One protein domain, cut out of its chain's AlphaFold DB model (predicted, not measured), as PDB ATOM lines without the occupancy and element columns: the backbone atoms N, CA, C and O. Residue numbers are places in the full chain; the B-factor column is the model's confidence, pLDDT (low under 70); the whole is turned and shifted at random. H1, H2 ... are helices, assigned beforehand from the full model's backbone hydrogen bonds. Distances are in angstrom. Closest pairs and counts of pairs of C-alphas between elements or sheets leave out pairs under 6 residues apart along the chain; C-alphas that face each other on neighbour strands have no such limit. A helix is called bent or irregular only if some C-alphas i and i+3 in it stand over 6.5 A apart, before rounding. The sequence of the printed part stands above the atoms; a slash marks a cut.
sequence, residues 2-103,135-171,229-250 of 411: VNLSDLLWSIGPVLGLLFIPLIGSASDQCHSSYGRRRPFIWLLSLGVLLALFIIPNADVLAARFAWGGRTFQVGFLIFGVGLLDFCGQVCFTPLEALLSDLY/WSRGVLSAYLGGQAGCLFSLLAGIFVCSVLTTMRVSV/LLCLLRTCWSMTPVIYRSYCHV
ATOM      1  N   VAL A   2      58.407 -19.661 -45.680       38.50
ATOM      2  CA  VAL A   2      57.529 -20.763 -45.265       38.50
ATOM      3  C   VAL A   2      57.386 -20.644 -43.750       38.50
ATOM      4  O   VAL A   2      58.395 -20.664 -43.041       38.50
ATOM      5  N   ASN A   3      56.175 -20.386 -43.264       50.69
ATOM      6  CA  ASN A   3      55.958 -20.157 -41.844       50.69
ATOM      7  C   ASN A   3      56.154 -21.480 -41.097       50.69
ATOM      8  O   ASN A   3      55.742 -22.540 -41.564       50.69
ATOM      9  N   LEU A   4      56.786 -21.428 -39.923       57.19
ATOM     10  CA  LEU A   4      57.017 -22.603 -39.070       57.19
ATOM     11  C   LEU A   4      55.704 -23.351 -38.750       57.19
ATOM     12  O   LEU A   4      55.731 -24.553 -38.509       57.19
ATOM     13  N   SER A   5      54.571 -22.641 -38.780       55.97
ATOM     14  CA  SER A   5      53.219 -23.191 -38.683       55.97
ATOM     15  C   SER A   5      52.919 -24.193 -39.794       55.97
ATOM     16  O   SER A   5      52.504 -25.306 -39.502       55.97
ATOM     17  N   ASP A   6      53.183 -23.843 -41.051       59.47
ATOM     18  CA  ASP A   6      52.774 -24.629 -42.225       59.47
ATOM     19  C   ASP A   6      53.568 -25.943 -42.300       59.47
ATOM     20  O   ASP A   6      53.054 -27.005 -42.662       59.47
ATOM     21  N   LEU A   7      54.831 -25.893 -41.863       62.03
ATOM     22  CA  LEU A   7      55.656 -27.085 -41.686       62.03
ATOM     23  C   LEU A   7      55.131 -27.979 -40.551       62.03
ATOM     24  O   LEU A   7      55.197 -29.197 -40.645       62.03
ATOM     25  N   LEU A   8      54.582 -27.395 -39.487       63.59
ATOM     26  CA  LEU A   8      54.037 -28.144 -38.355       63.59
ATOM     27  C   LEU A   8      52.757 -28.895 -38.715       63.59
ATOM     28  O   LEU A   8      52.620 -30.069 -38.384       63.59
ATOM     29  N   TRP A   9      51.857 -28.233 -39.442       63.00
ATOM     30  CA  TRP A   9      50.599 -28.821 -39.899       63.00
ATOM     31  C   TRP A   9      50.799 -29.918 -40.953       63.00
ATOM     32  O   TRP A   9      49.976 -30.820 -41.057       63.00
ATOM     33  N   SER A  10      51.905 -29.895 -41.705       65.62
ATOM     34  CA  SER A  10      52.222 -30.946 -42.686       65.62
ATOM     35  C   SER A  10      52.877 -32.191 -42.077       65.62
ATOM     36  O   SER A  10      52.768 -33.273 -42.652       65.62
ATOM     37  N   ILE A  11      53.509 -32.083 -40.902       72.88
ATOM     38  CA  ILE A  11      54.119 -33.233 -40.213       72.88
ATOM     39  C   ILE A  11      53.061 -34.263 -39.803       72.88
ATOM     40  O   ILE A  11      53.318 -35.460 -39.911       72.88
ATOM     41  N   GLY A  12      51.882 -33.808 -39.378       69.88
ATOM     42  CA  GLY A  12      50.766 -34.656 -38.961       69.88
ATOM     43  C   GLY A  12      50.379 -35.708 -40.003       69.88
ATOM     44  O   GLY A  12      50.638 -36.891 -39.780       69.88
ATOM     45  N   PRO A  13      49.872 -35.297 -41.181       71.31
ATOM     46  CA  PRO A  13      49.502 -36.216 -42.259       71.31
ATOM     47  C   PRO A  13      50.654 -37.114 -42.732       71.31
ATOM     48  O   PRO A  13      50.447 -38.288 -43.028       71.31
ATOM     49  N   VAL A  14      51.889 -36.600 -42.777       73.88
ATOM     50  CA  VAL A  14      53.063 -37.392 -43.186       73.88
ATOM     51  C   VAL A  14      53.377 -38.492 -42.168       73.88
ATOM     52  O   VAL A  14      53.688 -39.619 -42.555       73.88
ATOM     53  N   LEU A  15      53.285 -38.190 -40.870       74.12
ATOM     54  CA  LEU A  15      53.408 -39.196 -39.816       74.12
ATOM     55  C   LEU A  15      52.223 -40.167 -39.848       74.12
ATOM     56  O   LEU A  15      52.438 -41.371 -39.713       74.12
ATOM     57  N   GLY A  16      51.007 -39.675 -40.089       73.44
ATOM     58  CA  GLY A  16      49.808 -40.487 -40.287       73.44
ATOM     59  C   GLY A  16      50.031 -41.566 -41.345       73.44
ATOM     60  O   GLY A  16      49.982 -42.749 -41.022       73.44
ATOM     61  N   LEU A  17      50.427 -41.180 -42.561       74.00
ATOM     62  CA  LEU A  17      50.669 -42.106 -43.680       74.00
ATOM     63  C   LEU A  17      51.649 -43.246 -43.355       74.00
ATOM     64  O   LEU A  17      51.541 -44.338 -43.910       74.00
ATOM     65  N   LEU A  18      52.624 -43.009 -42.474       76.06
ATOM     66  CA  LEU A  18      53.602 -44.026 -42.089       76.06
ATOM     67  C   LEU A  18      53.105 -44.903 -40.932       76.06
ATOM     68  O   LEU A  18      53.299 -46.118 -40.949       76.06
ATOM     69  N   PHE A  19      52.484 -44.303 -39.918       80.12
ATOM     70  CA  PHE A  19      52.129 -44.990 -38.675       80.12
ATOM     71  C   PHE A  19      50.740 -45.630 -38.684       80.12
ATOM     72  O   PHE A  19      50.567 -46.659 -38.031       80.12
ATOM     73  N   ILE A  20      49.782 -45.083 -39.431       83.38
ATOM     74  CA  ILE A  20      48.437 -45.648 -39.607       83.38
ATOM     75  C   ILE A  20      48.502 -47.110 -40.098       83.38
ATOM     76  O   ILE A  20      48.000 -47.989 -39.387       83.38
ATOM     77  N   PRO A  21      49.205 -47.452 -41.201       78.25
ATOM     78  CA  PRO A  21      49.291 -48.842 -41.661       78.25
ATOM     79  C   PRO A  21      50.076 -49.749 -40.704       78.25
ATOM     80  O   PRO A  21      49.741 -50.928 -40.550       78.25
ATOM     81  N   LEU A  22      51.089 -49.211 -40.011       78.38
ATOM     82  CA  LEU A  22      51.833 -49.945 -38.981       78.38
ATOM     83  C   LEU A  22      50.924 -50.357 -37.823       78.38
ATOM     84  O   LEU A  22      50.965 -51.502 -37.373       78.38
ATOM     85  N   ILE A  23      50.091 -49.432 -37.356       79.50
ATOM     86  CA  ILE A  23      49.229 -49.632 -36.194       79.50
ATOM     87  C   ILE A  23      48.003 -50.464 -36.564       79.50
ATOM     88  O   ILE A  23      47.630 -51.333 -35.780       79.50
ATOM     89  N   GLY A  24      47.451 -50.304 -37.771       75.94
ATOM     90  CA  GLY A  24      46.419 -51.192 -38.311       75.94
ATOM     91  C   GLY A  24      46.878 -52.655 -38.331       75.94
ATOM     92  O   GLY A  24      46.212 -53.527 -37.771       75.94
ATOM     93  N   SER A  25      48.078 -52.920 -38.863       74.50
ATOM     94  CA  SER A  25      48.649 -54.273 -38.898       74.50
ATOM     95  C   SER A  25      49.020 -54.812 -37.509       74.50
ATOM     96  O   SER A  25      48.738 -55.972 -37.203       74.50
ATOM     97  N   ALA A  26      49.617 -53.984 -36.644       73.62
ATOM     98  CA  ALA A  26      49.965 -54.383 -35.279       73.62
ATOM     99  C   ALA A  26      48.717 -54.681 -34.428       73.62
ATOM    100  O   ALA A  26      48.726 -55.610 -33.617       73.62
ATOM    101  N   SER A  27      47.637 -53.925 -34.642       78.94
ATOM    102  CA  SER A  27      46.329 -54.144 -34.023       78.94
ATOM    103  C   SER A  27      45.734 -55.487 -34.442       78.94
ATOM    104  O   SER A  27      45.258 -56.226 -33.585       78.94
ATOM    105  N   ASP A  28      45.854 -55.874 -35.716       74.06
ATOM    106  CA  ASP A  28      45.351 -57.155 -36.237       74.06
ATOM    107  C   ASP A  28      46.070 -58.402 -35.673       74.06
ATOM    108  O   ASP A  28      45.498 -59.494 -35.688       74.06
ATOM    109  N   GLN A  29      47.297 -58.268 -35.159       70.94
ATOM    110  CA  GLN A  29      48.117 -59.396 -34.677       70.94
ATOM    111  C   GLN A  29      48.209 -59.491 -33.144       70.94
ATOM    112  O   GLN A  29      48.887 -60.368 -32.604       70.94
ATOM    113  N   CYS A  30      47.565 -58.585 -32.409       71.25
ATOM    114  CA  CYS A  30      47.692 -58.542 -30.959       71.25
ATOM    115  C   CYS A  30      46.773 -59.556 -30.262       71.25
ATOM    116  O   CYS A  30      45.553 -59.533 -30.415       71.25
ATOM    117  N   HIS A  31      47.358 -60.409 -29.421       63.47
ATOM    118  CA  HIS A  31      46.642 -61.369 -28.580       63.47
ATOM    119  C   HIS A  31      46.720 -60.944 -27.106       63.47
ATOM    120  O   HIS A  31      47.456 -61.524 -26.311       63.47
ATOM    121  N   SER A  32      45.995 -59.883 -26.742       71.19
ATOM    122  CA  SER A  32      45.863 -59.426 -25.350       71.19
ATOM    123  C   SER A  32      44.572 -59.945 -24.711       71.19
ATOM    124  O   SER A  32      43.556 -60.105 -25.387       71.19
ATOM    125  N   SER A  33      44.573 -60.142 -23.387       62.62
ATOM    126  CA  SER A  33      43.390 -60.550 -22.610       62.62
ATOM    127  C   SER A  33      42.256 -59.518 -22.631       62.62
ATOM    128  O   SER A  33      41.113 -59.855 -22.349       62.62
ATOM    129  N   TYR A  34      42.564 -58.264 -22.973       64.81
ATOM    130  CA  TYR A  34      41.592 -57.176 -23.144       64.81
ATOM    131  C   TYR A  34      40.982 -57.125 -24.556       64.81
ATOM    132  O   TYR A  34      40.232 -56.202 -24.872       64.81
ATOM    133  N   GLY A  35      41.295 -58.104 -25.409       68.50
ATOM    134  CA  GLY A  35      40.916 -58.144 -26.816       68.50
ATOM    135  C   GLY A  35      42.021 -57.626 -27.737       68.50
ATOM    136  O   GLY A  35      42.993 -57.010 -27.302       68.50
ATOM    137  N   ARG A  36      41.849 -57.885 -29.034       73.56
ATOM    138  CA  ARG A  36      42.854 -57.636 -30.075       73.56
ATOM    139  C   ARG A  36      43.148 -56.147 -30.313       73.56
ATOM    140  O   ARG A  36      44.292 -55.719 -30.226       73.56
ATOM    141  N   ARG A  37      42.108 -55.333 -30.528       78.44
ATOM    142  CA  ARG A  37      42.244 -53.920 -30.952       78.44
ATOM    143  C   ARG A  37      42.225 -52.900 -29.808       78.44
ATOM    144  O   ARG A  37      42.809 -51.824 -29.893       78.44
ATOM    145  N   ARG A  38      41.572 -53.254 -28.698       80.88
ATOM    146  CA  ARG A  38      41.356 -52.383 -27.533       80.88
ATOM    147  C   ARG A  38      42.634 -51.833 -26.878       80.88
ATOM    148  O   ARG A  38      42.620 -50.648 -26.553       80.88
ATOM    149  N   PRO A  39      43.739 -52.585 -26.685       82.00
ATOM    150  CA  PRO A  39      44.937 -52.027 -26.045       82.00
ATOM    151  C   PRO A  39      45.562 -50.861 -26.831       82.00
ATOM    152  O   PRO A  39      46.126 -49.958 -26.216       82.00
ATOM    153  N   PHE A  40      45.424 -50.834 -28.162       84.44
ATOM    154  CA  PHE A  40      45.892 -49.715 -28.987       84.44
ATOM    155  C   PHE A  40      45.030 -48.471 -28.784       84.44
ATOM    156  O   PHE A  40      45.573 -47.395 -28.557       84.44
ATOM    157  N   ILE A  41      43.702 -48.631 -28.757       86.38
ATOM    158  CA  ILE A  41      42.764 -47.535 -28.458       86.38
ATOM    159  C   ILE A  41      43.077 -46.938 -27.078       86.38
ATOM    160  O   ILE A  41      43.141 -45.719 -26.938       86.38
ATOM    161  N   TRP A  42      43.359 -47.779 -26.076       85.75
ATOM    162  CA  TRP A  42      43.775 -47.347 -24.736       85.75
ATOM    163  C   TRP A  42      45.052 -46.515 -24.741       85.75
ATOM    164  O   TRP A  42      45.099 -45.439 -24.142       85.75
ATOM    165  N   LEU A  43      46.086 -47.015 -25.414       88.06
ATOM    166  CA  LEU A  43      47.382 -46.352 -25.486       88.06
ATOM    167  C   LEU A  43      47.285 -44.991 -26.188       88.06
ATOM    168  O   LEU A  43      47.840 -44.009 -25.699       88.06
ATOM    169  N   LEU A  44      46.561 -44.924 -27.305       90.06
ATOM    170  CA  LEU A  44      46.388 -43.694 -28.074       90.06
ATOM    171  C   LEU A  44      45.497 -42.686 -27.336       90.06
ATOM    172  O   LEU A  44      45.820 -41.502 -27.297       90.06
ATOM    173  N   SER A  45      44.445 -43.153 -26.652       90.50
ATOM    174  CA  SER A  45      43.595 -42.300 -25.807       90.50
ATOM    175  C   SER A  45      44.378 -41.687 -24.644       90.50
ATOM    176  O   SER A  45      44.195 -40.518 -24.308       90.50
ATOM    177  N   LEU A  46      45.300 -42.445 -24.042       90.88
ATOM    178  CA  LEU A  46      46.218 -41.906 -23.039       90.88
ATOM    179  C   LEU A  46      47.143 -40.831 -23.638       90.88
ATOM    180  O   LEU A  46      47.412 -39.831 -22.975       90.88
ATOM    181  N   GLY A  47      47.590 -41.011 -24.884       91.69
ATOM    182  CA  GLY A  47      48.348 -40.007 -25.635       91.69
ATOM    183  C   GLY A  47      47.569 -38.704 -25.841       91.69
ATOM    184  O   GLY A  47      48.096 -37.633 -25.547       91.69
ATOM    185  N   VAL A  48      46.292 -38.790 -26.233       93.06
ATOM    186  CA  VAL A  48      45.388 -37.628 -26.359       93.06
ATOM    187  C   VAL A  48      45.210 -36.911 -25.017       93.06
ATOM    188  O   VAL A  48      45.342 -35.690 -24.952       93.06
ATOM    189  N   LEU A  49      44.977 -37.646 -23.925       92.50
ATOM    190  CA  LEU A  49      44.864 -37.059 -22.581       92.50
ATOM    191  C   LEU A  49      46.150 -36.355 -22.143       92.50
ATOM    192  O   LEU A  49      46.099 -35.267 -21.569       92.50
ATOM    193  N   LEU A  50      47.304 -36.962 -22.424       92.56
ATOM    194  CA  LEU A  50      48.602 -36.366 -22.136       92.56
ATOM    195  C   LEU A  50      48.801 -35.074 -22.941       92.56
ATOM    196  O   LEU A  50      49.242 -34.073 -22.383       92.56
ATOM    197  N   ALA A  51      48.431 -35.069 -24.219       92.38
ATOM    198  CA  ALA A  51      48.512 -33.889 -25.068       92.38
ATOM    199  C   ALA A  51      47.594 -32.751 -24.582       92.38
ATOM    200  O   ALA A  51      48.055 -31.621 -24.422       92.38
ATOM    201  N   LEU A  52      46.334 -33.059 -24.246       91.31
ATOM    202  CA  LEU A  52      45.377 -32.097 -23.676       91.31
ATOM    203  C   LEU A  52      45.835 -31.526 -22.328       91.31
ATOM    204  O   LEU A  52      45.442 -30.418 -21.973       91.31
ATOM    205  N   PHE A  53      46.678 -32.246 -21.585       89.94
ATOM    206  CA  PHE A  53      47.307 -31.737 -20.371       89.94
ATOM    207  C   PHE A  53      48.537 -30.865 -20.664       89.94
ATOM    208  O   PHE A  53      48.711 -29.825 -20.028       89.94
ATOM    209  N   ILE A  54      49.387 -31.260 -21.620       90.38
ATOM    210  CA  ILE A  54      50.627 -30.545 -21.965       90.38
ATOM    211  C   ILE A  54      50.330 -29.176 -22.581       90.38
ATOM    212  O   ILE A  54      50.961 -28.203 -22.182       90.38
ATOM    213  N   ILE A  55      49.378 -29.084 -23.516       89.38
ATOM    214  CA  ILE A  55      49.100 -27.857 -24.281       89.38
ATOM    215  C   ILE A  55      48.791 -26.645 -23.375       89.38
ATOM    216  O   ILE A  55      49.507 -25.647 -23.477       89.38
ATOM    217  N   PRO A  56      47.802 -26.689 -22.458       87.62
ATOM    218  CA  PRO A  56      47.494 -25.550 -21.591       87.62
ATOM    219  C   PRO A  56      48.539 -25.314 -20.488       87.62
ATOM    220  O   PRO A  56      48.628 -24.208 -19.967       87.62
ATOM    221  N   ASN A  57      49.333 -26.327 -20.120       84.88
ATOM    222  CA  ASN A  57      50.333 -26.232 -19.049       84.88
ATOM    223  C   ASN A  57      51.772 -26.072 -19.570       84.88
ATOM    224  O   ASN A  57      52.717 -26.206 -18.786       84.88
ATOM    225  N   ALA A  58      51.962 -25.797 -20.865       84.94
ATOM    226  CA  ALA A  58      53.280 -25.722 -21.498       84.94
ATOM    227  C   ALA A  58      54.200 -24.704 -20.801       84.94
ATOM    228  O   ALA A  58      55.382 -24.975 -20.591       84.94
ATOM    229  N   ASP A  59      53.638 -23.579 -20.361       81.62
ATOM    230  CA  ASP A  59      54.353 -22.497 -19.676       81.62
ATOM    231  C   ASP A  59      54.891 -22.953 -18.313       81.62
ATOM    232  O   ASP A  59      56.056 -22.737 -17.978       81.62
ATOM    233  N   VAL A  60      54.056 -23.655 -17.542       83.44
ATOM    234  CA  VAL A  60      54.408 -24.187 -16.217       83.44
ATOM    235  C   VAL A  60      55.428 -25.322 -16.342       83.44
ATOM    236  O   VAL A  60      56.364 -25.411 -15.546       83.44
ATOM    237  N   LEU A  61      55.273 -26.179 -17.354       83.88
ATOM    238  CA  LEU A  61      56.213 -27.257 -17.671       83.88
ATOM    239  C   LEU A  61      57.589 -26.705 -18.063       83.88
ATOM    240  O   LEU A  61      58.604 -27.190 -17.564       83.88
ATOM    241  N   ALA A  62      57.621 -25.658 -18.892       82.19
ATOM    242  CA  ALA A  62      58.853 -24.988 -19.288       82.19
ATOM    243  C   ALA A  62      59.536 -24.284 -18.104       82.19
ATOM    244  O   ALA A  62      60.753 -24.373 -17.974       82.19
ATOM    245  N   ALA A  63      58.769 -23.654 -17.209       80.69
ATOM    246  CA  ALA A  63      59.302 -22.975 -16.026       80.69
ATOM    247  C   ALA A  63      59.916 -23.935 -14.989       80.69
ATOM    248  O   ALA A  63      60.841 -23.561 -14.270       80.69
ATOM    249  N   ARG A  64      59.428 -25.182 -14.901       81.88
ATOM    250  CA  ARG A  64      59.992 -26.201 -13.994       81.88
ATOM    251  C   ARG A  64      61.357 -26.720 -14.432       81.88
ATOM    252  O   ARG A  64      62.118 -27.194 -13.591       81.88
ATOM    253  N   PHE A  65      61.675 -26.645 -15.718       77.75
ATOM    254  CA  PHE A  65      63.020 -26.926 -16.196       77.75
ATOM    255  C   PHE A  65      63.857 -25.653 -16.050       77.75
ATOM    256  O   PHE A  65      63.656 -24.684 -16.769       77.75
ATOM    257  N   ALA A  66      64.824 -25.657 -15.126       57.53
ATOM    258  CA  ALA A  66      65.680 -24.512 -14.766       57.53
ATOM    259  C   ALA A  66      66.563 -23.940 -15.911       57.53
ATOM    260  O   ALA A  66      67.360 -23.033 -15.692       57.53
ATOM    261  N   TRP A  67      66.405 -24.443 -17.139       60.12
ATOM    262  CA  TRP A  67      66.940 -23.921 -18.406       60.12
ATOM    263  C   TRP A  67      65.819 -23.302 -19.280       60.12
ATOM    264  O   TRP A  67      65.838 -23.379 -20.508       60.12
ATOM    265  N   GLY A  68      64.788 -22.743 -18.642       53.88
ATOM    266  CA  GLY A  68      63.519 -22.352 -19.259       53.88
ATOM    267  C   GLY A  68      63.580 -21.051 -20.058       53.88
ATOM    268  O   GLY A  68      63.305 -19.974 -19.539       53.88
ATOM    269  N   GLY A  69      63.903 -21.154 -21.348       71.44
ATOM    270  CA  GLY A  69      63.670 -20.099 -22.337       71.44
ATOM    271  C   GLY A  69      62.365 -20.297 -23.121       71.44
ATOM    272  O   GLY A  69      61.801 -21.394 -23.151       71.44
ATOM    273  N   ARG A  70      61.936 -19.253 -23.851       76.88
ATOM    274  CA  ARG A  70      60.797 -19.258 -24.802       76.88
ATOM    275  C   ARG A  70      60.840 -20.442 -25.786       76.88
ATOM    276  O   ARG A  70      59.801 -20.925 -26.221       76.88
ATOM    277  N   THR A  71      62.035 -20.952 -26.083       80.69
ATOM    278  CA  THR A  71      62.274 -22.132 -26.927       80.69
ATOM    279  C   THR A  71      61.681 -23.422 -26.356       80.69
ATOM    280  O   THR A  71      61.090 -24.192 -27.105       80.69
ATOM    281  N   PHE A  72      61.792 -23.669 -25.044       82.00
ATOM    282  CA  PHE A  72      61.244 -24.885 -24.428       82.00
ATOM    283  C   PHE A  72      59.720 -24.836 -24.324       82.00
ATOM    284  O   PHE A  72      59.069 -25.844 -24.577       82.00
ATOM    285  N   GLN A  73      59.150 -23.665 -24.023       83.62
ATOM    286  CA  GLN A  73      57.699 -23.447 -24.036       83.62
ATOM    287  C   GLN A  73      57.109 -23.768 -25.416       83.62
ATOM    288  O   GLN A  73      56.189 -24.575 -25.531       83.62
ATOM    289  N   VAL A  74      57.696 -23.192 -26.472       84.12
ATOM    290  CA  VAL A  74      57.299 -23.480 -27.855       84.12
ATOM    291  C   VAL A  74      57.526 -24.959 -28.183       84.12
ATOM    292  O   VAL A  74      56.651 -25.583 -28.767       84.12
ATOM    293  N   GLY A  75      58.636 -25.559 -27.745       85.88
ATOM    294  CA  GLY A  75      58.910 -26.986 -27.935       85.88
ATOM    295  C   GLY A  75      57.848 -27.909 -27.324       85.88
ATOM    296  O   GLY A  75      57.379 -28.823 -27.998       85.88
ATOM    297  N   PHE A  76      57.419 -27.656 -26.083       88.31
ATOM    298  CA  PHE A  76      56.346 -28.426 -25.439       88.31
ATOM    299  C   PHE A  76      54.994 -28.229 -26.120       88.31
ATOM    300  O   PHE A  76      54.247 -29.195 -26.255       88.31
ATOM    301  N   LEU A  77      54.690 -27.012 -26.581       87.56
ATOM    302  CA  LEU A  77      53.465 -26.738 -27.330       87.56
ATOM    303  C   LEU A  77      53.447 -27.498 -28.662       87.56
ATOM    304  O   LEU A  77      52.470 -28.176 -28.964       87.56
ATOM    305  N   ILE A  78      54.545 -27.438 -29.420       87.06
ATOM    306  CA  ILE A  78      54.730 -28.168 -30.682       87.06
ATOM    307  C   ILE A  78      54.579 -29.671 -30.454       87.06
ATOM    308  O   ILE A  78      53.851 -30.337 -31.184       87.06
ATOM    309  N   PHE A  79      55.227 -30.199 -29.415       88.00
ATOM    310  CA  PHE A  79      55.119 -31.608 -29.054       88.00
ATOM    311  C   PHE A  79      53.690 -31.993 -28.653       88.00
ATOM    312  O   PHE A  79      53.194 -33.018 -29.104       88.00
ATOM    313  N   GLY A  80      53.014 -31.178 -27.840       89.81
ATOM    314  CA  GLY A  80      51.639 -31.424 -27.409       89.81
ATOM    315  C   GLY A  80      50.651 -31.419 -28.574       89.81
ATOM    316  O   GLY A  80      49.872 -32.355 -28.710       89.81
ATOM    317  N   VAL A  81      50.714 -30.410 -29.447       88.06
ATOM    318  CA  VAL A  81      49.860 -30.321 -30.645       88.06
ATOM    319  C   VAL A  81      50.149 -31.471 -31.608       88.06
ATOM    320  O   VAL A  81      49.217 -32.135 -32.051       88.06
ATOM    321  N   GLY A  82      51.425 -31.766 -31.875       87.62
ATOM    322  CA  GLY A  82      51.812 -32.880 -32.742       87.62
ATOM    323  C   GLY A  82      51.382 -34.239 -32.188       87.62
ATOM    324  O   GLY A  82      50.910 -35.084 -32.941       87.62
ATOM    325  N   LEU A  83      51.487 -34.450 -30.871       89.50
ATOM    326  CA  LEU A  83      51.014 -35.671 -30.218       89.50
ATOM    327  C   LEU A  83      49.486 -35.798 -30.290       89.50
ATOM    328  O   LEU A  83      48.990 -36.897 -30.526       89.50
ATOM    329  N   LEU A  84      48.751 -34.697 -30.093       90.69
ATOM    330  CA  LEU A  84      47.290 -34.677 -30.192       90.69
ATOM    331  C   LEU A  84      46.821 -35.057 -31.599       90.69
ATOM    332  O   LEU A  84      45.971 -35.933 -31.732       90.69
ATOM    333  N   ASP A  85      47.394 -34.420 -32.621       87.81
ATOM    334  CA  ASP A  85      47.055 -34.661 -34.026       87.81
ATOM    335  C   ASP A  85      47.409 -36.095 -34.445       87.81
ATOM    336  O   ASP A  85      46.558 -36.833 -34.938       87.81
ATOM    337  N   PHE A  86      48.623 -36.544 -34.113       87.81
ATOM    338  CA  PHE A  86      49.070 -37.909 -34.377       87.81
ATOM    339  C   PHE A  86      48.167 -38.960 -33.722       87.81
ATOM    340  O   PHE A  86      47.686 -39.874 -34.389       87.81
ATOM    341  N   CYS A  87      47.919 -38.850 -32.411       89.94
ATOM    342  CA  CYS A  87      47.074 -39.813 -31.710       89.94
ATOM    343  C   CYS A  87      45.622 -39.752 -32.190       89.94
ATOM    344  O   CYS A  87      44.982 -40.798 -32.245       89.94
ATOM    345  N   GLY A  88      45.115 -38.567 -32.542       88.25
ATOM    346  CA  GLY A  88      43.774 -38.386 -33.092       88.25
ATOM    347  C   GLY A  88      43.594 -39.115 -34.421       88.25
ATOM    348  O   GLY A  88      42.698 -39.948 -34.528       88.25
ATOM    349  N   GLN A  89      44.481 -38.873 -35.391       87.62
ATOM    350  CA  GLN A  89      44.435 -39.515 -36.713       87.62
ATOM    351  C   GLN A  89      44.568 -41.037 -36.604       87.62
ATOM    352  O   GLN A  89      43.734 -41.789 -37.098       87.62
ATOM    353  N   VAL A  90      45.568 -41.504 -35.857       87.50
ATOM    354  CA  VAL A  90      45.848 -42.935 -35.693       87.50
ATOM    355  C   VAL A  90      44.747 -43.674 -34.915       87.50
ATOM    356  O   VAL A  90      44.636 -44.892 -35.031       87.50
ATOM    357  N   CYS A  91      43.926 -42.982 -34.112       88.69
ATOM    358  CA  CYS A  91      42.801 -43.602 -33.402       88.69
ATOM    359  C   CYS A  91      41.657 -44.039 -34.322       88.69
ATOM    360  O   CYS A  91      40.950 -44.977 -33.947       88.69
ATOM    361  N   PHE A  92      41.452 -43.395 -35.476       87.50
ATOM    362  CA  PHE A  92      40.328 -43.708 -36.369       87.50
ATOM    363  C   PHE A  92      40.388 -45.155 -36.858       87.50
ATOM    364  O   PHE A  92      39.454 -45.923 -36.632       87.50
ATOM    365  N   THR A  93      41.543 -45.579 -37.354       87.62
ATOM    366  CA  THR A  93      41.759 -46.919 -37.903       87.62
ATOM    367  C   THR A  93      41.384 -48.071 -36.950       87.62
ATOM    368  O   THR A  93      40.599 -48.943 -37.330       87.62
ATOM    369  N   PRO A  94      41.891 -48.155 -35.696       86.19
ATOM    370  CA  PRO A  94      41.494 -49.218 -34.779       86.19
ATOM    371  C   PRO A  94      40.044 -49.088 -34.295       86.19
ATOM    372  O   PRO A  94      39.472 -50.114 -33.924       86.19
ATOM    373  N   LEU A  95      39.453 -47.885 -34.274       87.50
ATOM    374  CA  LEU A  95      38.040 -47.684 -33.929       87.50
ATOM    375  C   LEU A  95      37.123 -48.228 -35.025       87.50
ATOM    376  O   LEU A  95      36.213 -48.997 -34.723       87.50
ATOM    377  N   GLU A  96      37.395 -47.895 -36.282       87.50
ATOM    378  CA  GLU A  96      36.642 -48.385 -37.437       87.50
ATOM    379  C   GLU A  96      36.793 -49.895 -37.594       87.50
ATOM    380  O   GLU A  96      35.807 -50.606 -37.777       87.50
ATOM    381  N   ALA A  97      38.005 -50.418 -37.409       84.81
ATOM    382  CA  ALA A  97      38.247 -51.853 -37.477       84.81
ATOM    383  C   ALA A  97      37.619 -52.615 -36.295       84.81
ATOM    384  O   ALA A  97      37.236 -53.777 -36.424       84.81
ATOM    385  N   LEU A  98      37.493 -51.981 -35.124       84.88
ATOM    386  CA  LEU A  98      36.712 -52.539 -34.019       84.88
ATOM    387  C   LEU A  98      35.216 -52.518 -34.341       84.88
ATOM    388  O   LEU A  98      34.529 -53.482 -34.020       84.88
ATOM    389  N   LEU A  99      34.724 -51.450 -34.970       86.06
ATOM    390  CA  LEU A  99      33.334 -51.340 -35.390       86.06
ATOM    391  C   LEU A  99      32.977 -52.447 -36.386       86.06
ATOM    392  O   LEU A  99      31.981 -53.133 -36.183       86.06
ATOM    393  N   SER A 100      33.817 -52.699 -37.395       83.00
ATOM    394  CA  SER A 100      33.594 -53.798 -38.344       83.00
ATOM    395  C   SER A 100      33.645 -55.175 -37.684       83.00
ATOM    396  O   SER A 100      32.891 -56.053 -38.069       83.00
ATOM    397  N   ASP A 101      34.496 -55.375 -36.672       82.50
ATOM    398  CA  ASP A 101      34.575 -56.653 -35.949       82.50
ATOM    399  C   ASP A 101      33.313 -56.935 -35.091       82.50
ATOM    400  O   ASP A 101      33.078 -58.084 -34.709       82.50
ATOM    401  N   LEU A 102      32.526 -55.908 -34.735       81.88
ATOM    402  CA  LEU A 102      31.335 -56.037 -33.878       81.88
ATOM    403  C   LEU A 102      30.062 -56.416 -34.643       81.88
ATOM    404  O   LEU A 102      29.170 -57.030 -34.058       81.88
ATOM    405  N   TYR A 103      29.976 -56.064 -35.924       81.25
ATOM    406  CA  TYR A 103      28.818 -56.338 -36.775       81.25
ATOM    407  C   TYR A 103      29.131 -57.475 -37.753       81.25
ATOM    408  O   TYR A 103      30.284 -57.695 -38.100       81.25
ATOM    409  N   TRP A 135      33.943 -17.078 -24.297       73.81
ATOM    410  CA  TRP A 135      34.071 -17.553 -22.904       73.81
ATOM    411  C   TRP A 135      34.628 -16.506 -21.928       73.81
ATOM    412  O   TRP A 135      34.691 -16.748 -20.721       73.81
ATOM    413  N   SER A 136      35.024 -15.333 -22.423       64.94
ATOM    414  CA  SER A 136      35.651 -14.258 -21.641       64.94
ATOM    415  C   SER A 136      34.777 -13.724 -20.497       64.94
ATOM    416  O   SER A 136      35.311 -13.231 -19.507       64.94
ATOM    417  N   ARG A 137      33.446 -13.849 -20.598       64.50
ATOM    418  CA  ARG A 137      32.483 -13.361 -19.591       64.50
ATOM    419  C   ARG A 137      31.973 -14.440 -18.629       64.50
ATOM    420  O   ARG A 137      31.195 -14.133 -17.730       64.50
ATOM    421  N   GLY A 138      32.366 -15.700 -18.818       69.00
ATOM    422  CA  GLY A 138      31.882 -16.819 -18.010       69.00
ATOM    423  C   GLY A 138      32.626 -16.959 -16.679       69.00
ATOM    424  O   GLY A 138      33.854 -16.930 -16.646       69.00
ATOM    425  N   VAL A 139      31.896 -17.217 -15.588       65.06
ATOM    426  CA  VAL A 139      32.462 -17.488 -14.245       65.06
ATOM    427  C   VAL A 139      33.441 -18.678 -14.267       65.06
ATOM    428  O   VAL A 139      34.414 -18.706 -13.518       65.06
ATOM    429  N   LEU A 140      33.229 -19.628 -15.186       65.06
ATOM    430  CA  LEU A 140      34.106 -20.781 -15.420       65.06
ATOM    431  C   LEU A 140      35.516 -20.372 -15.893       65.06
ATOM    432  O   LEU A 140      36.504 -20.953 -15.456       65.06
ATOM    433  N   SER A 141      35.622 -19.337 -16.735       67.31
ATOM    434  CA  SER A 141      36.904 -18.833 -17.253       67.31
ATOM    435  C   SER A 141      37.767 -18.223 -16.142       67.31
ATOM    436  O   SER A 141      38.986 -18.400 -16.128       67.31
ATOM    437  N   ALA A 142      37.131 -17.579 -15.155       66.19
ATOM    438  CA  ALA A 142      37.812 -17.010 -13.994       66.19
ATOM    439  C   ALA A 142      38.380 -18.086 -13.049       66.19
ATOM    440  O   ALA A 142      39.472 -17.911 -12.515       66.19
ATOM    441  N   TYR A 143      37.678 -19.213 -12.874       68.00
ATOM    442  CA  TYR A 143      38.134 -20.322 -12.022       68.00
ATOM    443  C   TYR A 143      39.230 -21.188 -12.664       68.00
ATOM    444  O   TYR A 143      40.069 -21.731 -11.951       68.00
ATOM    445  N   LEU A 144      39.237 -21.328 -13.995       68.19
ATOM    446  CA  LEU A 144      40.129 -22.238 -14.733       68.19
ATOM    447  C   LEU A 144      41.356 -21.561 -15.374       68.19
ATOM    448  O   LEU A 144      42.024 -22.164 -16.212       68.19
ATOM    449  N   GLY A 145      41.685 -20.329 -14.972       63.78
ATOM    450  CA  GLY A 145      42.920 -19.661 -15.402       63.78
ATOM    451  C   GLY A 145      42.876 -19.083 -16.821       63.78
ATOM    452  O   GLY A 145      43.914 -18.975 -17.469       63.78
ATOM    453  N   GLY A 146      41.689 -18.700 -17.306       74.94
ATOM    454  CA  GLY A 146      41.488 -18.016 -18.586       74.94
ATOM    455  C   GLY A 146      40.753 -18.842 -19.649       74.94
ATOM    456  O   GLY A 146      40.401 -20.007 -19.455       74.94
ATOM    457  N   GLN A 147      40.533 -18.219 -20.812       73.44
ATOM    458  CA  GLN A 147      39.728 -18.778 -21.909       73.44
ATOM    459  C   GLN A 147      40.292 -20.103 -22.451       73.44
ATOM    460  O   GLN A 147      39.541 -21.058 -22.631       73.44
ATOM    461  N   ALA A 148      41.609 -20.189 -22.666       74.75
ATOM    462  CA  ALA A 148      42.243 -21.405 -23.177       74.75
ATOM    463  C   ALA A 148      42.167 -22.561 -22.162       74.75
ATOM    464  O   ALA A 148      41.745 -23.659 -22.515       74.75
ATOM    465  N   GLY A 149      42.500 -22.309 -20.890       78.62
ATOM    466  CA  GLY A 149      42.452 -23.327 -19.833       78.62
ATOM    467  C   GLY A 149      41.054 -23.923 -19.646       78.62
ATOM    468  O   GLY A 149      40.908 -25.141 -19.536       78.62
ATOM    469  N   CYS A 150      40.016 -23.081 -19.706       81.75
ATOM    470  CA  CYS A 150      38.620 -23.510 -19.654       81.75
ATOM    471  C   CYS A 150      38.249 -24.434 -20.829       81.75
ATOM    472  O   CYS A 150      37.679 -25.504 -20.612       81.75
ATOM    473  N   LEU A 151      38.607 -24.052 -22.060       83.88
ATOM    474  CA  LEU A 151      38.331 -24.835 -23.269       83.88
ATOM    475  C   LEU A 151      39.016 -26.208 -23.234       83.88
ATOM    476  O   LEU A 151      38.354 -27.232 -23.404       83.88
ATOM    477  N   PHE A 152      40.323 -26.247 -22.952       86.56
ATOM    478  CA  PHE A 152      41.078 -27.502 -22.891       86.56
ATOM    479  C   PHE A 152      40.606 -28.417 -21.755       86.56
ATOM    480  O   PHE A 152      40.543 -29.631 -21.939       86.56
ATOM    481  N   SER A 153      40.211 -27.859 -20.606       84.94
ATOM    482  CA  SER A 153      39.680 -28.650 -19.486       84.94
ATOM    483  C   SER A 153      38.312 -29.257 -19.798       84.94
ATOM    484  O   SER A 153      38.058 -30.410 -19.450       84.94
ATOM    485  N   LEU A 154      37.438 -28.512 -20.483       86.88
ATOM    486  CA  LEU A 154      36.140 -29.016 -20.928       86.88
ATOM    487  C   LEU A 154      36.312 -30.142 -21.956       86.88
ATOM    488  O   LEU A 154      35.691 -31.195 -21.815       86.88
ATOM    489  N   LEU A 155      37.207 -29.963 -22.934       88.75
ATOM    490  CA  LEU A 155      37.554 -31.002 -23.911       88.75
ATOM    491  C   LEU A 155      38.130 -32.251 -23.235       88.75
ATOM    492  O   LEU A 155      37.703 -33.365 -23.541       88.75
ATOM    493  N   ALA A 156      39.043 -32.079 -22.275       90.31
ATOM    494  CA  ALA A 156      39.585 -33.185 -21.493       90.31
ATOM    495  C   ALA A 156      38.483 -33.918 -20.713       90.31
ATOM    496  O   ALA A 156      38.453 -35.144 -20.719       90.31
ATOM    497  N   GLY A 157      37.541 -33.193 -20.102       90.81
ATOM    498  CA  GLY A 157      36.392 -33.782 -19.411       90.81
ATOM    499  C   GLY A 157      35.511 -34.627 -20.336       90.81
ATOM    500  O   GLY A 157      35.225 -35.782 -20.018       90.81
ATOM    501  N   ILE A 158      35.137 -34.092 -21.503       90.75
ATOM    502  CA  ILE A 158      34.358 -34.825 -22.516       90.75
ATOM    503  C   ILE A 158      35.110 -36.084 -22.963       90.75
ATOM    504  O   ILE A 158      34.526 -37.171 -23.012       90.75
ATOM    505  N   PHE A 159      36.410 -35.961 -23.238       91.50
ATOM    506  CA  PHE A 159      37.229 -37.083 -23.682       91.50
ATOM    507  C   PHE A 159      37.366 -38.162 -22.598       91.50
ATOM    508  O   PHE A 159      37.173 -39.342 -22.886       91.50
ATOM    509  N   VAL A 160      37.600 -37.787 -21.333       91.94
ATOM    510  CA  VAL A 160      37.620 -38.729 -20.200       91.94
ATOM    511  C   VAL A 160      36.280 -39.452 -20.072       91.94
ATOM    512  O   VAL A 160      36.267 -40.674 -19.945       91.94
ATOM    513  N   CYS A 161      35.152 -38.742 -20.148       90.94
ATOM    514  CA  CYS A 161      33.824 -39.358 -20.105       90.94
ATOM    515  C   CYS A 161      33.615 -40.364 -21.249       90.94
ATOM    516  O   CYS A 161      33.109 -41.462 -21.012       90.94
ATOM    517  N   SER A 162      34.049 -40.031 -22.467       88.62
ATOM    518  CA  SER A 162      33.998 -40.933 -23.629       88.62
ATOM    519  C   SER A 162      34.849 -42.193 -23.420       88.62
ATOM    520  O   SER A 162      34.374 -43.320 -23.579       88.62
ATOM    521  N   VAL A 163      36.088 -42.025 -22.952       86.88
ATOM    522  CA  VAL A 163      37.024 -43.120 -22.659       86.88
ATOM    523  C   VAL A 163      36.502 -44.017 -21.528       86.88
ATOM    524  O   VAL A 163      36.566 -45.244 -21.621       86.88
ATOM    525  N   LEU A 164      35.917 -43.436 -20.476       86.62
ATOM    526  CA  LEU A 164      35.287 -44.184 -19.385       86.62
ATOM    527  C   LEU A 164      34.039 -44.937 -19.848       86.62
ATOM    528  O   LEU A 164      33.841 -46.082 -19.452       86.62
ATOM    529  N   THR A 165      33.215 -44.335 -20.701       85.69
ATOM    530  CA  THR A 165      32.047 -45.015 -21.280       85.69
ATOM    531  C   THR A 165      32.502 -46.206 -22.119       85.69
ATOM    532  O   THR A 165      32.012 -47.320 -21.933       85.69
ATOM    533  N   THR A 166      33.539 -46.007 -22.937       81.31
ATOM    534  CA  THR A 166      34.173 -47.068 -23.728       81.31
ATOM    535  C   THR A 166      34.710 -48.186 -22.826       81.31
ATOM    536  O   THR A 166      34.476 -49.355 -23.123       81.31
ATOM    537  N   MET A 167      35.324 -47.870 -21.672       74.38
ATOM    538  CA  MET A 167      35.691 -48.887 -20.667       74.38
ATOM    539  C   MET A 167      34.496 -49.692 -20.193       74.38
ATOM    540  O   MET A 167      34.562 -50.917 -20.146       74.38
ATOM    541  N   ARG A 168      33.437 -49.009 -19.757       75.44
ATOM    542  CA  ARG A 168      32.322 -49.664 -19.073       75.44
ATOM    543  C   ARG A 168      31.582 -50.610 -20.009       75.44
ATOM    544  O   ARG A 168      31.292 -51.726 -19.598       75.44
ATOM    545  N   VAL A 169      31.395 -50.210 -21.265       71.38
ATOM    546  CA  VAL A 169      30.819 -51.061 -22.318       71.38
ATOM    547  C   VAL A 169      31.774 -52.204 -22.691       71.38
ATOM    548  O   VAL A 169      31.357 -53.328 -22.942       71.38
ATOM    549  N   SER A 170      33.089 -51.968 -22.660       55.66
ATOM    550  CA  SER A 170      34.082 -52.987 -23.021       55.66
ATOM    551  C   SER A 170      34.169 -54.173 -22.042       55.66
ATOM    552  O   SER A 170      34.705 -55.217 -22.411       55.66
ATOM    553  N   VAL A 171      33.635 -54.052 -20.824       52.47
ATOM    554  CA  VAL A 171      33.680 -55.114 -19.800       52.47
ATOM    555  C   VAL A 171      32.504 -56.098 -19.905       52.47
ATOM    556  O   VAL A 171      32.441 -57.057 -19.136       52.47
ATOM    557  N   LEU A 229      56.220 -49.872 -24.702       44.56
ATOM    558  CA  LEU A 229      56.370 -48.913 -25.796       44.56
ATOM    559  C   LEU A 229      57.566 -49.255 -26.697       44.56
ATOM    560  O   LEU A 229      57.469 -49.152 -27.915       44.56
ATOM    561  N   LEU A 230      58.670 -49.733 -26.108       45.97
ATOM    562  CA  LEU A 230      59.845 -50.190 -26.859       45.97
ATOM    563  C   LEU A 230      59.598 -51.539 -27.549       45.97
ATOM    564  O   LEU A 230      60.078 -51.745 -28.659       45.97
ATOM    565  N   CYS A 231      58.828 -52.439 -26.922       48.94
ATOM    566  CA  CYS A 231      58.345 -53.647 -27.587       48.94
ATOM    567  C   CYS A 231      57.439 -53.286 -28.763       48.94
ATOM    568  O   CYS A 231      57.716 -53.753 -29.854       48.94
ATOM    569  N   LEU A 232      56.452 -52.399 -28.589       55.72
ATOM    570  CA  LEU A 232      55.601 -51.901 -29.680       55.72
ATOM    571  C   LEU A 232      56.409 -51.286 -30.828       55.72
ATOM    572  O   LEU A 232      56.179 -51.642 -31.977       55.72
ATOM    573  N   LEU A 233      57.396 -50.433 -30.533       53.31
ATOM    574  CA  LEU A 233      58.305 -49.858 -31.535       53.31
ATOM    575  C   LEU A 233      59.110 -50.931 -32.280       53.31
ATOM    576  O   LEU A 233      59.284 -50.844 -33.494       53.31
ATOM    577  N   ARG A 234      59.576 -51.965 -31.571       57.53
ATOM    578  CA  ARG A 234      60.322 -53.085 -32.158       57.53
ATOM    579  C   ARG A 234      59.429 -53.980 -33.019       57.53
ATOM    580  O   ARG A 234      59.875 -54.432 -34.070       57.53
ATOM    581  N   THR A 235      58.177 -54.197 -32.618       57.72
ATOM    582  CA  THR A 235      57.181 -54.904 -33.430       57.72
ATOM    583  C   THR A 235      56.807 -54.078 -34.660       57.72
ATOM    584  O   THR A 235      56.823 -54.619 -35.757       57.72
ATOM    585  N   CYS A 236      56.589 -52.764 -34.525       55.59
ATOM    586  CA  CYS A 236      56.346 -51.865 -35.659       55.59
ATOM    587  C   CYS A 236      57.500 -51.915 -36.673       55.59
ATOM    588  O   CYS A 236      57.258 -52.116 -37.858       55.59
ATOM    589  N   TRP A 237      58.755 -51.837 -36.217       57.50
ATOM    590  CA  TRP A 237      59.925 -51.924 -37.103       57.50
ATOM    591  C   TRP A 237      60.047 -53.283 -37.812       57.50
ATOM    592  O   TRP A 237      60.465 -53.359 -38.966       57.50
ATOM    593  N   SER A 238      59.655 -54.366 -37.140       62.66
ATOM    594  CA  SER A 238      59.624 -55.714 -37.717       62.66
ATOM    595  C   SER A 238      58.501 -55.914 -38.746       62.66
ATOM    596  O   SER A 238      58.592 -56.842 -39.549       62.66
ATOM    597  N   MET A 239      57.445 -55.092 -38.720       60.38
ATOM    598  CA  MET A 239      56.238 -55.256 -39.546       60.38
ATOM    599  C   MET A 239      56.264 -54.450 -40.850       60.38
ATOM    600  O   MET A 239      55.547 -54.788 -41.792       60.38
ATOM    601  N   THR A 240      57.147 -53.456 -40.969       65.25
ATOM    602  CA  THR A 240      57.362 -52.661 -42.192       65.25
ATOM    603  C   THR A 240      57.502 -53.491 -43.487       65.25
ATOM    604  O   THR A 240      56.834 -53.159 -44.469       65.25
ATOM    605  N   PRO A 241      58.291 -54.592 -43.551       62.25
ATOM    606  CA  PRO A 241      58.417 -55.377 -44.785       62.25
ATOM    607  C   PRO A 241      57.150 -56.176 -45.140       62.25
ATOM    608  O   PRO A 241      56.867 -56.390 -46.321       62.25
ATOM    609  N   VAL A 242      56.363 -56.596 -44.143       61.94
ATOM    610  CA  VAL A 242      55.086 -57.307 -44.348       61.94
ATOM    611  C   VAL A 242      54.030 -56.349 -44.903       61.94
ATOM    612  O   VAL A 242      53.309 -56.687 -45.842       61.94
ATOM    613  N   ILE A 243      54.002 -55.119 -44.386       64.38
ATOM    614  CA  ILE A 243      53.114 -54.046 -44.848       64.38
ATOM    615  C   ILE A 243      53.441 -53.660 -46.288       64.38
ATOM    616  O   ILE A 243      52.538 -53.621 -47.122       64.38
ATOM    617  N   TYR A 244      54.725 -53.470 -46.612       65.25
ATOM    618  CA  TYR A 244      55.159 -53.186 -47.982       65.25
ATOM    619  C   TYR A 244      54.692 -54.273 -48.961       65.25
ATOM    620  O   TYR A 244      54.110 -53.979 -50.007       65.25
ATOM    621  N   ARG A 245      54.852 -55.551 -48.590       64.19
ATOM    622  CA  ARG A 245      54.412 -56.684 -49.417       64.19
ATOM    623  C   ARG A 245      52.892 -56.728 -49.605       64.19
ATOM    624  O   ARG A 245      52.437 -57.075 -50.699       64.19
ATOM    625  N   SER A 246      52.128 -56.357 -48.577       63.91
ATOM    626  CA  SER A 246      50.665 -56.259 -48.633       63.91
ATOM    627  C   SER A 246      50.201 -55.082 -49.502       63.91
ATOM    628  O   SER A 246      49.281 -55.248 -50.300       63.91
ATOM    629  N   TYR A 247      50.897 -53.938 -49.450       67.19
ATOM    630  CA  TYR A 247      50.636 -52.774 -50.309       67.19
ATOM    631  C   TYR A 247      50.862 -53.102 -51.796       67.19
ATOM    632  O   TYR A 247      50.062 -52.746 -52.662       67.19
ATOM    633  N   CYS A 248      51.906 -53.881 -52.104       64.75
ATOM    634  CA  CYS A 248      52.161 -54.366 -53.463       64.75
ATOM    635  C   CYS A 248      51.077 -55.330 -53.990       64.75
ATOM    636  O   CYS A 248      50.909 -55.445 -55.204       64.75
ATOM    637  N   HIS A 249      50.322 -55.998 -53.109       67.44
ATOM    638  CA  HIS A 249      49.311 -57.003 -53.468       67.44
ATOM    639  C   HIS A 249      47.860 -56.540 -53.239       67.44
ATOM    640  O   HIS A 249      46.956 -57.369 -53.132       67.44
ATOM    641  N   VAL A 250      47.597 -55.228 -53.218       71.81
ATOM    642  CA  VAL A 250      46.225 -54.699 -53.104       71.81
ATOM    643  C   VAL A 250      45.413 -55.034 -54.372       71.81
ATOM    644  O   VAL A 250      45.862 -54.703 -55.485       71.81
TER     645      VAL A 250
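AT A GLANCE: This is residues 2 to 103, 135 to 171 and 229 to 250 of the 411 residues of the protein "Zgc:77158" of Gasterosteus aculeatus (UniProt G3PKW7). Four long helices, H1, H4, H2 and H6 in that order, lie side by side in a loose, slightly bent row one helix thick, with H4 and H2 in its middle. The bent helix H7 crosses H1 near residues 21 to 26, while the short H3 packs on the first turns of H4 and the short H5 makes a corner with the start of H6. The printed part has 161 residues with seven named helices, H1 to H7 along the chain, and no named strand, an all helix domain. It is only just loose, close to compact, with a radius of gyration of the C-alphas of 18.5 A and spans of 54 by 41 by 28 A.

IN THESE COORDINATES: Find C-alpha 4 at (57.017, -22.603, -39.070); from there H1 runs through residues 4 to 28 over 36.6 A, with a kink of 36 degrees near residue 19. H1 is neither bent nor irregular, but only just: C-alphas 18 and 21 are 6.5 A apart. Next come H2, residues 38 to 54, 24.4 A, and H3, residues 58 to 64, 10.1 A. At C-alpha 70, (60.797, -19.258, -24.802), begins H4, residues 70 to 102, the longest at 48.0 A; it too is only just neither bent nor irregular, with C-alphas 90 and 93 at 6.1 A. H5 is residues 139 to 143, 6.7 A, and H6 residues 147 to 170, 34.7 A. H7, residues 229 to 248, was assigned as one helix by its hydrogen bonds but is bent, C-alphas 238 and 241 being 7.2 A apart; its arms are H7a, residues 229 to 238, 14.1 A, and H7b, residues 241 to 248, 10.7 A, ending at C-alpha 248, (52.161, -54.366, -53.463).

HOW THE PARTS SIT: Start at the hub, H4. It touches H1, closest at the C-alphas of Ile 20 and Val 90, 5.4 A, the same way at a shallow tilt of 34.6 degrees, only just short of steep. H4 touches H2 at Ala 51 and Gly 80, closest C-alphas 4.6 A, opposite ways at a shallow 26 degrees. With residues 72 to 77 alone H4 touches H3, C-alphas of Ala 62 and Gln 73 at 5.1 A, a steep tilt of 55 degrees. H6 touches H2 with residues 152 to 163 alone, closest C-alphas Leu 52 and Ala 156, 6.3 A, opposite ways at a shallow 15 degrees; H4 and H6 are apart. H5 and H6 touch only at the corner, C-alphas of Ser 141 and Gln 147 at 5.4 A. H7a touches H1 about perpendicular, 79 degrees, C-alphas of Leu 22 and Cys 236 at 5.9 A; H7b only just touches H1, with 3 pairs of C-alphas within 8 A, the closest Pro 21 and Ile 243 at 7.2 A. Look along the backbones: each O i to N i+4 pair is within hydrogen-bond range in H2, H3, H5, H6, H7a and H7b, against 16 of 21 in H1 and 26 of 29 in H4.

THE WHOLE: The two C-alphas farthest apart are those of Val 139 and His 249, 58.2 A. Residues 104 to 134 and 172 to 228 are not printed; the gaps are 41.5 A from C-alpha 103 to 135 and 24.3 A from 171 to 229. Of the links printed whole, none is long. The mean pLDDT of the printed part is 76.3; look for values under 70 at, among others, residues 2 to 10, 136 to 145 and 229 to 249.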